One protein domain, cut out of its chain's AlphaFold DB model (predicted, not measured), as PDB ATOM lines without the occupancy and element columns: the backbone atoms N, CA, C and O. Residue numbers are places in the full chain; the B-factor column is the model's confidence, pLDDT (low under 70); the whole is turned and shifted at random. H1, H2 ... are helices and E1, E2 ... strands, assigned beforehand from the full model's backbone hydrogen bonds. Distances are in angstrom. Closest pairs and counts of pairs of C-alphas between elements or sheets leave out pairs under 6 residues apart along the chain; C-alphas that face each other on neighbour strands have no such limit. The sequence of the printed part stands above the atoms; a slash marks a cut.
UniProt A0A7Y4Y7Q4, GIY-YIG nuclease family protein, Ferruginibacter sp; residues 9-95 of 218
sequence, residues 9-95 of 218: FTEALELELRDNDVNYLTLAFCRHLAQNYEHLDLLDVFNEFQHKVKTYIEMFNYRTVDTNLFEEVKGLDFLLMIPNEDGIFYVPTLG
ATOM      1  N   PHE A   9    -198.291  57.380  19.629       36.75
ATOM      2  CA  PHE A   9    -198.424  56.058  20.229       36.75
ATOM      3  C   PHE A   9    -198.833  55.052  19.151       36.75
ATOM      4  O   PHE A   9    -199.917  55.147  18.580       36.75
ATOM      5  N   THR A  10    -197.993  54.050  18.915       35.53
ATOM      6  CA  THR A  10    -198.424  52.772  18.335       35.53
ATOM      7  C   THR A  10    -197.963  51.656  19.267       35.53
ATOM      8  O   THR A  10    -196.965  51.822  19.964       35.53
ATOM      9  N   GLU A  11    -198.673  50.525  19.313       43.84
ATOM     10  CA  GLU A  11    -198.423  49.426  20.272       43.84
ATOM     11  C   GLU A  11    -196.998  48.828  20.219       43.84
ATOM     12  O   GLU A  11    -196.634  48.053  21.101       43.84
ATOM     13  N   ALA A  12    -196.180  49.184  19.220       42.62
ATOM     14  CA  ALA A  12    -194.844  48.625  19.018       42.62
ATOM     15  C   ALA A  12    -193.699  49.651  18.888       42.62
ATOM     16  O   ALA A  12    -192.546  49.246  19.019       42.62
ATOM     17  N   LEU A  13    -193.960  50.944  18.648       41.34
ATOM     18  CA  LEU A  13    -192.905  51.950  18.447       41.34
ATOM     19  C   LEU A  13    -193.314  53.312  19.039       41.34
ATOM     20  O   LEU A  13    -194.335  53.879  18.645       41.34
ATOM     21  N   GLU A  14    -192.484  53.845  19.943       46.38
ATOM     22  CA  GLU A  14    -192.511  55.252  20.369       46.38
ATOM     23  C   GLU A  14    -191.479  56.007  19.518       46.38
ATOM     24  O   GLU A  14    -190.278  55.777  19.643       46.38
ATOM     25  N   LEU A  15    -191.946  56.856  18.599       48.97
ATOM     26  CA  LEU A  15    -191.092  57.703  17.763       48.97
ATOM     27  C   LEU A  15    -191.425  59.163  18.039       48.97
ATOM     28  O   LEU A  15    -192.564  59.598  17.844       48.97
ATOM     29  N   GLU A  16    -190.430  59.939  18.452       55.03
ATOM     30  CA  GLU A  16    -190.550  61.389  18.443       55.03
ATOM     31  C   GLU A  16    -190.356  61.877  17.001       55.03
ATOM     32  O   GLU A  16    -189.284  61.742  16.425       55.03
ATOM     33  N   LEU A  17    -191.392  62.478  16.403       53.16
ATOM     34  CA  LEU A  17    -191.393  62.980  15.014       53.16
ATOM     35  C   LEU A  17    -190.295  64.019  14.694       53.16
ATOM     36  O   LEU A  17    -190.122  64.394  13.536       53.16
ATOM     37  N   ARG A  18    -189.582  64.518  15.711       53.94
ATOM     38  CA  ARG A  18    -188.456  65.454  15.579       53.94
ATOM     39  C   ARG A  18    -187.086  64.776  15.547       53.94
ATOM     40  O   ARG A  18    -186.094  65.476  15.354       53.94
ATOM     41  N   ASP A  19    -187.014  63.458  15.704       56.31
ATOM     42  CA  ASP A  19    -185.755  62.746  15.533       56.31
ATOM     43  C   ASP A  19    -185.374  62.730  14.049       56.31
ATOM     44  O   ASP A  19    -186.080  62.182  13.200       56.31
ATOM     45  N   ASN A  20    -184.200  63.288  13.739       58.81
ATOM     46  CA  ASN A  20    -183.598  63.219  12.400       58.81
ATOM     47  C   ASN A  20    -183.474  61.769  11.886       58.81
ATOM     48  O   ASN A  20    -183.348  61.537  10.684       58.81
ATOM     49  N   ASP A  21    -183.556  60.798  12.796       70.81
ATOM     50  CA  ASP A  21    -183.376  59.384  12.531       70.81
ATOM     51  C   ASP A  21    -184.687  58.602  12.355       70.81
ATOM     52  O   ASP A  21    -184.615  57.418  12.034       70.81
ATOM     53  N   VAL A  22    -185.886  59.197  12.489       79.19
ATOM     54  CA  VAL A  22    -187.162  58.443  12.382       79.19
ATOM     55  C   VAL A  22    -187.250  57.655  11.075       79.19
ATOM     56  O   VAL A  22    -187.593  56.471  11.074       79.19
ATOM     57  N   ASN A  23    -186.886  58.276   9.953       83.25
ATOM     58  CA  ASN A  23    -186.898  57.611   8.650       83.25
ATOM     59  C   ASN A  23    -185.838  56.511   8.556       83.25
ATOM     60  O   ASN A  23    -186.096  55.447   7.995       83.25
ATOM     61  N   TYR A  24    -184.663  56.736   9.145       85.31
ATOM     62  CA  TYR A  24    -183.607  55.733   9.213       85.31
ATOM     63  C   TYR A  24    -184.028  54.523  10.058       85.31
ATOM     64  O   TYR A  24    -183.875  53.385   9.617       85.31
ATOM     65  N   LEU A  25    -184.607  54.758  11.237       86.81
ATOM     66  CA  LEU A  25    -185.117  53.726  12.137       86.81
ATOM     67  C   LEU A  25    -186.270  52.957  11.495       86.81
ATOM     68  O   LEU A  25    -186.265  51.727  11.515       86.81
ATOM     69  N   THR A  26    -187.199  53.659  10.843       90.12
ATOM     70  CA  THR A  26    -188.296  53.043  10.085       90.12
ATOM     71  C   THR A  26    -187.743  52.152   8.980       90.12
ATOM     72  O   THR A  26    -188.132  50.991   8.874       90.12
ATOM     73  N   LEU A  27    -186.769  52.628   8.197       89.75
ATOM     74  CA  LEU A  27    -186.133  51.825   7.153       89.75
ATOM     75  C   LEU A  27    -185.373  50.621   7.730       89.75
ATOM     76  O   LEU A  27    -185.428  49.523   7.171       89.75
ATOM     77  N   ALA A  28    -184.679  50.792   8.856       88.38
ATOM     78  CA  ALA A  28    -183.973  49.714   9.542       88.38
ATOM     79  C   ALA A  28    -184.937  48.638  10.067       88.38
ATOM     80  O   ALA A  28    -184.641  47.446   9.938       88.38
ATOM     81  N   PHE A  29    -186.090  49.050  10.593       91.12
ATOM     82  CA  PHE A  29    -187.172  48.168  11.013       91.12
ATOM     83  C   PHE A  29    -187.808  47.446   9.820       91.12
ATOM     84  O   PHE A  29    -187.897  46.219   9.822       91.12
ATOM     85  N   CYS A  30    -188.134  48.160   8.740       92.12
ATOM     86  CA  CYS A  30    -188.654  47.566   7.505       92.12
ATOM     87  C   CYS A  30    -187.675  46.543   6.916       92.12
ATOM     88  O   CYS A  30    -188.080  45.481   6.447       92.12
ATOM     89  N   ARG A  31    -186.366  46.812   6.997       88.69
ATOM     90  CA  ARG A  31    -185.322  45.856   6.607       88.69
ATOM     91  C   ARG A  31    -185.363  44.603   7.469       88.69
ATOM     92  O   ARG A  31    -185.214  43.514   6.925       88.69
ATOM     93  N   HIS A  32    -185.556  44.742   8.778       89.00
ATOM     94  CA  HIS A  32    -185.717  43.591   9.662       89.00
ATOM     95  C   HIS A  32    -186.965  42.774   9.295       89.00
ATOM     96  O   HIS A  32    -186.883  41.552   9.198       89.00
ATOM     97  N   LEU A  33    -188.095  43.422   8.998       90.00
ATOM     98  CA  LEU A  33    -189.300  42.732   8.529       90.00
ATOM     99  C   LEU A  33    -189.050  41.987   7.210       90.00
ATOM    100  O   LEU A  33    -189.276  40.784   7.136       90.00
ATOM    101  N   ALA A  34    -188.499  42.652   6.195       87.88
ATOM    102  CA  ALA A  34    -188.215  42.037   4.896       87.88
ATOM    103  C   ALA A  34    -187.201  40.874   4.970       87.88
ATOM    104  O   ALA A  34    -187.171  40.016   4.093       87.88
ATOM    105  N   GLN A  35    -186.366  40.822   6.015       82.69
ATOM    106  CA  GLN A  35    -185.473  39.688   6.277       82.69
ATOM    107  C   GLN A  35    -186.192  38.480   6.882       82.69
ATOM    108  O   GLN A  35    -185.794  37.351   6.609       82.69
ATOM    109  N   ASN A  36    -187.219  38.706   7.703       86.38
ATOM    110  CA  ASN A  36    -187.960  37.639   8.379       86.38
ATOM    111  C   ASN A  36    -189.190  37.168   7.586       86.38
ATOM    112  O   ASN A  36    -189.674  36.060   7.804       86.38
ATOM    113  N   TYR A  37    -189.680  37.982   6.649       86.31
ATOM    114  CA  TYR A  37    -190.878  37.705   5.865       86.31
ATOM    115  C   TYR A  37    -190.576  37.802   4.363       86.31
ATOM    116  O   TYR A  37    -190.618  38.876   3.774       86.31
ATOM    117  N   GLU A  38    -190.331  36.658   3.714       78.69
ATOM    118  CA  GLU A  38    -189.877  36.576   2.308       78.69
ATOM    119  C   GLU A  38    -190.839  37.163   1.259       78.69
ATOM    120  O   GLU A  38    -190.489  37.292   0.082       78.69
ATOM    121  N   HIS A  39    -192.089  37.433   1.627       82.31
ATOM    122  CA  HIS A  39    -193.082  38.036   0.740       82.31
ATOM    123  C   HIS A  39    -193.075  39.567   0.789       82.31
ATOM    124  O   HIS A  39    -193.692  40.181  -0.076       82.31
ATOM    125  N   LEU A  40    -192.384  40.165   1.761       87.62
ATOM    126  CA  LEU A  40    -192.309  41.609   1.925       87.62
ATOM    127  C   LEU A  40    -191.145  42.197   1.121       87.62
ATOM    128  O   LEU A  40    -190.009  41.732   1.204       87.62
ATOM    129  N   ASP A  41    -191.432  43.264   0.380       89.62
ATOM    130  CA  ASP A  41    -190.428  44.125  -0.239       89.62
ATOM    131  C   ASP A  41    -190.082  45.277   0.715       89.62
ATOM    132  O   ASP A  41    -190.961  45.909   1.297       89.62
ATOM    133  N   LEU A  42    -188.785  45.548   0.889       90.56
ATOM    134  CA  LEU A  42    -188.292  46.576   1.809       90.56
ATOM    135  C   LEU A  42    -188.904  47.958   1.532       90.56
ATOM    136  O   LEU A  42    -189.285  48.660   2.467       90.56
ATOM    137  N   LEU A  43    -188.949  48.358   0.263       92.56
ATOM    138  CA  LEU A  43    -189.371  49.699  -0.125       92.56
ATOM    139  C   LEU A  43    -190.890  49.819  -0.105       92.56
ATOM    140  O   LEU A  43    -191.389  50.864   0.300       92.56
ATOM    141  N   ASP A  44    -191.614  48.757  -0.462       92.06
ATOM    142  CA  ASP A  44    -193.076  48.734  -0.339       92.06
ATOM    143  C   ASP A  44    -193.510  48.850   1.122       92.06
ATOM    144  O   ASP A  44    -194.348  49.686   1.448       92.06
ATOM    145  N   VAL A  45    -192.892  48.076   2.021       92.31
ATOM    146  CA  VAL A  45    -193.193  48.160   3.458       92.31
ATOM    147  C   VAL A  45    -192.842  49.542   3.998       92.31
ATOM    148  O   VAL A  45    -193.652  50.143   4.698       92.31
ATOM    149  N   PHE A  46    -191.668  50.076   3.648       93.50
ATOM    150  CA  PHE A  46    -191.278  51.423   4.060       93.50
ATOM    151  C   PHE A  46    -192.286  52.474   3.583       93.50
ATOM    152  O   PHE A  46    -192.764  53.263   4.390       93.50
ATOM    153  N   ASN A  47    -192.654  52.462   2.301       92.94
ATOM    154  CA  ASN A  47    -193.596  53.429   1.742       92.94
ATOM    155  C   ASN A  47    -195.001  53.293   2.343       92.94
ATOM    156  O   ASN A  47    -195.664  54.309   2.532       92.94
ATOM    157  N   GLU A  48    -195.437  52.084   2.706       93.62
ATOM    158  CA  GLU A  48    -196.701  51.886   3.422       93.62
ATOM    159  C   GLU A  48    -196.658  52.543   4.810       93.62
ATOM    160  O   GLU A  48    -197.594  53.254   5.178       93.62
ATOM    161  N   PHE A  49    -195.558  52.406   5.562       92.69
ATOM    162  CA  PHE A  49    -195.385  53.134   6.829       92.69
ATOM    163  C   PHE A  49    -195.440  54.650   6.626       92.69
ATOM    164  O   PHE A  49    -196.140  55.341   7.363       92.69
ATOM    165  N   GLN A  50    -194.756  55.164   5.604       91.38
ATOM    166  CA  GLN A  50    -194.763  56.593   5.278       91.38
ATOM    167  C   GLN A  50    -196.170  57.075   4.903       91.38
ATOM    168  O   GLN A  50    -196.603  58.131   5.359       91.38
ATOM    169  N   HIS A  51    -196.939  56.271   4.164       91.44
ATOM    170  CA  HIS A  51    -198.339  56.563   3.864       91.44
ATOM    171  C   HIS A  51    -199.194  56.629   5.141       91.44
ATOM    172  O   HIS A  51    -200.010  57.540   5.286       91.44
ATOM    173  N   LYS A  52    -199.002  55.709   6.097       91.25
ATOM    174  CA  LYS A  52    -199.708  55.760   7.392       91.25
ATOM    175  C   LYS A  52    -199.328  56.990   8.209       91.25
ATOM    176  O   LYS A  52    -200.219  57.630   8.760       91.25
ATOM    177  N   VAL A  53    -198.043  57.341   8.260       89.12
ATOM    178  CA  VAL A  53    -197.560  58.567   8.918       89.12
ATOM    179  C   VAL A  53    -198.206  59.793   8.284       89.12
ATOM    180  O   VAL A  53    -198.726  60.644   8.999       89.12
ATOM    181  N   LYS A  54    -198.256  59.844   6.950       89.38
ATOM    182  CA  LYS A  54    -198.930  60.907   6.206       89.38
ATOM    183  C   LYS A  54    -200.401  61.033   6.594       89.38
ATOM    184  O   LYS A  54    -200.815  62.102   7.028       89.38
ATOM    185  N   THR A  55    -201.157  59.935   6.518       90.19
ATOM    186  CA  THR A  55    -202.577  59.918   6.904       90.19
ATOM    187  C   THR A  55    -202.764  60.410   8.339       90.19
ATOM    188  O   THR A  55    -203.649  61.217   8.595       90.19
ATOM    189  N   TYR A  56    -201.922  59.954   9.271       88.25
ATOM    190  CA  TYR A  56    -201.999  60.363  10.669       88.25
ATOM    191  C   TYR A  56    -201.743  61.863  10.846       88.25
ATOM    192  O   TYR A  56    -202.525  62.523  11.515       88.25
ATOM    193  N   ILE A  57    -200.697  62.416  10.226       85.69
ATOM    194  CA  ILE A  57    -200.367  63.849  10.300       85.69
ATOM    195  C   ILE A  57    -201.499  64.708   9.714       85.69
ATOM    196  O   ILE A  57    -201.893  65.705  10.317       85.69
ATOM    197  N   GLU A  58    -202.067  64.294   8.581       86.69
ATOM    198  CA  GLU A  58    -203.155  65.016   7.905       86.69
ATOM    199  C   GLU A  58    -204.448  65.063   8.729       86.69
ATOM    200  O   GLU A  58    -205.203  66.031   8.635       86.69
ATOM    201  N   MET A  59    -204.680  64.085   9.614       88.88
ATOM    202  CA  MET A  59    -205.803  64.127  10.564       88.88
ATOM    203  C   MET A  59    -205.703  65.285  11.569       88.88
ATOM    204  O   MET A  59    -206.727  65.691  12.118       88.88
ATOM    205  N   PHE A  60    -204.506  65.832  11.801       86.00
ATOM    206  CA  PHE A  60    -204.265  66.975  12.688       86.00
ATOM    207  C   PHE A  60    -204.160  68.303  11.926       86.00
ATOM    208  O   PHE A  60    -203.551  69.239  12.426       86.00
ATOM    209  N   ASN A  61    -204.753  68.397  10.727       84.00
ATOM    210  CA  ASN A  61    -204.801  69.630   9.927       84.00
ATOM    211  C   ASN A  61    -203.417  70.155   9.476       84.00
ATOM    212  O   ASN A  61    -203.237  71.333   9.158       84.00
ATOM    213  N   TYR A  62    -202.433  69.259   9.404       85.00
ATOM    214  CA  TYR A  62    -201.139  69.512   8.781       85.00
ATOM    215  C   TYR A  62    -201.123  68.988   7.346       85.00
ATOM    216  O   TYR A  62    -201.666  67.922   7.060       85.00
ATOM    217  N   ARG A  63    -200.419  69.674   6.447       84.06
ATOM    218  CA  ARG A  63    -200.143  69.150   5.103       84.06
ATOM    219  C   ARG A  63    -198.864  68.340   5.089       84.06
ATOM    220  O   ARG A  63    -197.897  68.657   5.780       84.06
ATOM    221  N   THR A  64    -198.834  67.314   4.250       85.88
ATOM    222  CA  THR A  64    -197.633  66.513   4.040       85.88
ATOM    223  C   THR A  64    -197.097  66.671   2.627       85.88
ATOM    224  O   THR A  64    -197.843  66.880   1.667       85.88
ATOM    225  N   VAL A  65    -195.780  66.574   2.505       83.38
ATOM    226  CA  VAL A  65    -195.062  66.612   1.234       83.38
ATOM    227  C   VAL A  65    -194.223  65.357   1.140       83.38
ATOM    228  O   VAL A  65    -193.413  65.086   2.025       83.38
ATOM    229  N   ASP A  66    -194.415  64.599   0.068       85.06
ATOM    230  CA  ASP A  66    -193.567  63.460  -0.255       85.06
ATOM    231  C   ASP A  66    -192.439  63.855  -1.216       85.06
ATOM    232  O   ASP A  66    -192.327  64.998  -1.660       85.06
ATOM    233  N   THR A  67    -191.565  62.900  -1.524       82.31
ATOM    234  CA  THR A  67    -190.406  63.121  -2.395       82.31
ATOM    235  C   THR A  67    -190.805  63.581  -3.800       82.31
ATOM    236  O   THR A  67    -190.133  64.444  -4.355       82.31
ATOM    237  N   ASN A  68    -191.898  63.057  -4.364       76.75
ATOM    238  CA  ASN A  68    -192.321  63.402  -5.724       76.75
ATOM    239  C   ASN A  68    -192.849  64.838  -5.765       76.75
ATOM    240  O   ASN A  68    -192.400  65.644  -6.574       76.75
ATOM    241  N   LEU A  69    -193.744  65.178  -4.831       73.94
ATOM    242  CA  LEU A  69    -194.305  66.521  -4.737       73.94
ATOM    243  C   LEU A  69    -193.219  67.559  -4.422       73.94
ATOM    244  O   LEU A  69    -193.238  68.659  -4.965       73.94
ATOM    245  N   PHE A  70    -192.238  67.210  -3.586       75.56
ATOM    246  CA  PHE A  70    -191.105  68.090  -3.295       75.56
ATOM    247  C   PHE A  70    -190.254  68.390  -4.540       75.56
ATOM    248  O   PHE A  70    -189.786  69.514  -4.715       75.56
ATOM    249  N   GLU A  71    -190.043  67.400  -5.411       73.06
ATOM    250  CA  GLU A  71    -189.288  67.579  -6.657       73.06
ATOM    251  C   GLU A  71    -190.062  68.391  -7.711       73.06
ATOM    252  O   GLU A  71    -189.447  69.163  -8.458       73.06
ATOM    253  N   GLU A  72    -191.392  68.248  -7.758       70.00
ATOM    254  CA  GLU A  72    -192.288  68.978  -8.666       70.00
ATOM    255  C   GLU A  72    -192.439  70.453  -8.280       70.00
ATOM    256  O   GLU A  72    -192.443  71.331  -9.149       70.00
ATOM    257  N   VAL A  73    -192.522  70.751  -6.981       65.75
ATOM    258  CA  VAL A  73    -192.773  72.108  -6.493       65.75
ATOM    259  C   VAL A  73    -191.462  72.795  -6.105       65.75
ATOM    260  O   VAL A  73    -191.096  72.928  -4.940       65.75
ATOM    261  N   LYS A  74    -190.727  73.274  -7.113       55.56
ATOM    262  CA  LYS A  74    -189.550  74.131  -6.901       55.56
ATOM    263  C   LYS A  74    -189.969  75.588  -6.658       55.56
ATOM    264  O   LYS A  74    -190.268  76.295  -7.613       55.56
ATOM    265  N   GLY A  75    -189.890  76.073  -5.414       60.06
ATOM    266  CA  GLY A  75    -189.912  77.515  -5.092       60.06
ATOM    267  C   GLY A  75    -191.050  77.999  -4.180       60.06
ATOM    268  O   GLY A  75    -191.790  77.203  -3.607       60.06
ATOM    269  N   LEU A  76    -191.160  79.333  -4.031       55.03
ATOM    270  CA  LEU A  76    -192.133  80.034  -3.165       55.03
ATOM    271  C   LEU A  76    -193.608  79.725  -3.489       55.03
ATOM    272  O   LEU A  76    -194.464  79.941  -2.632       55.03
ATOM    273  N   ASP A  77    -193.903  79.190  -4.675       59.97
ATOM    274  CA  ASP A  77    -195.262  78.833  -5.102       59.97
ATOM    275  C   ASP A  77    -195.891  77.741  -4.225       59.97
ATOM    276  O   ASP A  77    -197.108  77.725  -4.040       59.97
ATOM    277  N   PHE A  78    -195.072  76.890  -3.595       60.38
ATOM    278  CA  PHE A  78    -195.540  75.914  -2.609       60.38
ATOM    279  C   PHE A  78    -196.207  76.582  -1.396       60.38
ATOM    280  O   PHE A  78    -197.231  76.107  -0.907       60.38
ATOM    281  N   LEU A  79    -195.659  77.715  -0.934       57.72
ATOM    282  CA  LEU A  79    -196.192  78.441   0.221       57.72
ATOM    283  C   LEU A  79    -197.526  79.139  -0.073       57.72
ATOM    284  O   LEU A  79    -198.315  79.370   0.840       57.72
ATOM    285  N   LEU A  80    -197.795  79.457  -1.341       59.44
ATOM    286  CA  LEU A  80    -199.025  80.128  -1.767       59.44
ATOM    287  C   LEU A  80    -200.242  79.186  -1.791       59.44
ATOM    288  O   LEU A  80    -201.374  79.660  -1.863       59.44
ATOM    289  N   MET A  81    -200.034  77.868  -1.684       59.69
ATOM    290  CA  MET A  81    -201.100  76.856  -1.648       59.69
ATOM    291  C   MET A  81    -201.590  76.502  -0.230       59.69
ATOM    292  O   MET A  81    -202.346  75.544  -0.084       59.69
ATOM    293  N   ILE A  82    -201.193  77.267   0.798       61.00
ATOM    294  CA  ILE A  82    -201.434  76.969   2.225       61.00
ATOM    295  C   ILE A  82    -202.459  77.925   2.889       61.00
ATOM    296  O   ILE A  82    -202.164  78.523   3.928       61.00
ATOM    297  N   PRO A  83    -203.673  78.164   2.363       54.94
ATOM    298  CA  PRO A  83    -204.696  78.748   3.214       54.94
ATOM    299  C   PRO A  83    -205.244  77.657   4.156       54.94
ATOM    300  O   PRO A  83    -205.876  76.711   3.693       54.94
ATOM    301  N   ASN A  84    -205.067  77.851   5.472       62.75
ATOM    302  CA  ASN A  84    -205.739  77.146   6.589       62.75
ATOM    303  C   ASN A  84    -205.106  75.860   7.170       62.75
ATOM    304  O   ASN A  84    -205.797  75.125   7.873       62.75
ATOM    305  N   GLU A  85    -203.817  75.600   6.954       68.31
ATOM    306  CA  GLU A  85    -203.119  74.452   7.565       68.31
ATOM    307  C   GLU A  85    -202.208  74.893   8.713       68.31
ATOM    308  O   GLU A  85    -201.585  75.954   8.648       68.31
ATOM    309  N   ASP A  86    -202.091  74.056   9.749       77.88
ATOM    310  CA  ASP A  86    -201.294  74.354  10.950       77.88
ATOM    311  C   ASP A  86    -199.774  74.231  10.711       77.88
ATOM    312  O   ASP A  86    -198.956  74.619  11.550       77.88
ATOM    313  N   GLY A  87    -199.375  73.710   9.547       78.88
ATOM    314  CA  GLY A  87    -197.987  73.576   9.117       78.88
ATOM    315  C   GLY A  87    -197.798  72.501   8.047       78.88
ATOM    316  O   GLY A  87    -198.751  71.855   7.608       78.88
ATOM    317  N   ILE A  88    -196.540  72.300   7.646       79.94
ATOM    318  CA  ILE A  88    -196.148  71.306   6.643       79.94
ATOM    319  C   ILE A  88    -195.120  70.343   7.223       79.94
ATOM    320  O   ILE A  88    -194.135  70.765   7.828       79.94
ATOM    321  N   PHE A  89    -195.311  69.057   6.947       82.69
ATOM    322  CA  PHE A  89    -194.356  67.999   7.245       82.69
ATOM    323  C   PHE A  89    -193.825  67.358   5.966       82.69
ATOM    324  O   PHE A  89    -194.577  67.044   5.046       82.69
ATOM    325  N   TYR A  90    -192.519  67.116   5.926       83.00
ATOM    326  CA  TYR A  90    -191.912  66.297   4.884       83.00
ATOM    327  C   TYR A  90    -191.934  64.824   5.306       83.00
ATOM    328  O   TYR A  90    -191.378  64.467   6.345       83.00
ATOM    329  N   VAL A  91    -192.572  63.980   4.500       86.94
ATOM    330  CA  VAL A  91    -192.744  62.540   4.733       86.94
ATOM    331  C   VAL A  91    -192.179  61.800   3.513       86.94
ATOM    332  O   VAL A  91    -192.882  61.628   2.514       86.94
ATOM    333  N   PRO A  92    -190.887  61.427   3.523       87.19
ATOM    334  CA  PRO A  92    -190.212  60.928   2.332       87.19
ATOM    335  C   PRO A  92    -190.732  59.555   1.920       87.19
ATOM    336  O   PRO A  92    -190.782  58.627   2.720       87.19
ATOM    337  N   THR A  93    -190.988  59.387   0.627       89.44
ATOM    338  CA  THR A  93    -191.177  58.076  -0.002       89.44
ATOM    339  C   THR A  93    -189.940  57.709  -0.816       89.44
ATOM    340  O   THR A  93    -189.212  58.573  -1.318       89.44
ATOM    341  N   LEU A  94    -189.668  56.411  -0.940       89.81
ATOM    342  CA  LEU A  94    -188.551  55.888  -1.718       89.81
ATOM    343  C   LEU A  94    -189.069  55.247  -3.004       89.81
ATOM    344  O   LEU A  94    -189.656  54.164  -2.992       89.81
ATOM    345  N   GLY A  95    -188.809  55.898  -4.137       89.75
ATOM    346  CA  GLY A  95    -189.075  55.318  -5.449       89.75
ATOM    347  C   GLY A  95    -188.128  54.148  -5.735       89.75
ATOM    348  O   GLY A  95    -186.910  54.341  -5.759       89.75
TER     349      GLY A  95
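Overview. This is residues 9 to 95 of the 218 residues of the protein "GIY-YIG nuclease family protein" of Ferruginibacter sp (UniProt A0A7Y4Y7Q4). A helical hairpin of H1 and the longer H2 makes one half of this elongated domain, and the last part of H2, residues 51 to 58, reaches a tiny sheet of parallel strands E2 and E3 in the other half. Between these strands the chain loops out through short helices H3 and H4, H4 lying farthest out. The printed part has 87 residues, mostly helix, in the order E1 H1 H2 E2 H3 H4 E3; it is only just loose, close to compact, with a radius of gyration of the C-alphas of 14.6 A and spans of 45 by 28 by 20 A.

Arrangement. Begin at E1, residues 13 to 15, which pairs with no named strand; residues 9 to 10 pair antiparallel with its residues 13 to 14. H1, residues 22 to 36, and H2, residues 42 to 58, form a hairpin: they touch, with residues 42 to 49 alone of H2, at a steep tilt of 42 degrees, opposite ways, and their closest C-alphas, Ala 34 and Leu 42, are 5.5 A apart. E2, residues 63 to 65, and E3, residues 88 to 90, are parallel neighbours at 28 degrees; look for N 65 and O 89, 2.9 A apart, within hydrogen-bond range. The closest C-alphas of H2 and E2, Lys 54 and Thr 64, are 6.1 A apart. E2, H3 at residues 67 to 72, H4 at residues 76 to 81 and E3 form a strand-helix-strand unit, parallel neighbour strands with helices between, whose crossover is right-handed. H3 and H4 are apart. In H1, H2 and H3 every O i to N i+4 pair is within hydrogen-bond range; H4 has 0 of 2, but 3 of 3 O i to N i+3 pairs.

Along the chain. Find C-alpha 13 at (-192.905, 51.950, 18.447), where E1 begins. H1 runs 21.2 A from C-alpha 22, and H2 runs 24.5 A to C-alpha 58 at (-203.155, 65.016, 7.905). E3 ends at C-alpha 90, (-191.912, 66.297, 4.884).

Size, cuts and confidence. The C-alphas farthest apart, Asn 36 and Leu 80, are 45.1 A apart. The printed part has no cut, and no link is long. Expect pLDDT under 70 at residues 9 to 20 and 73 to 85.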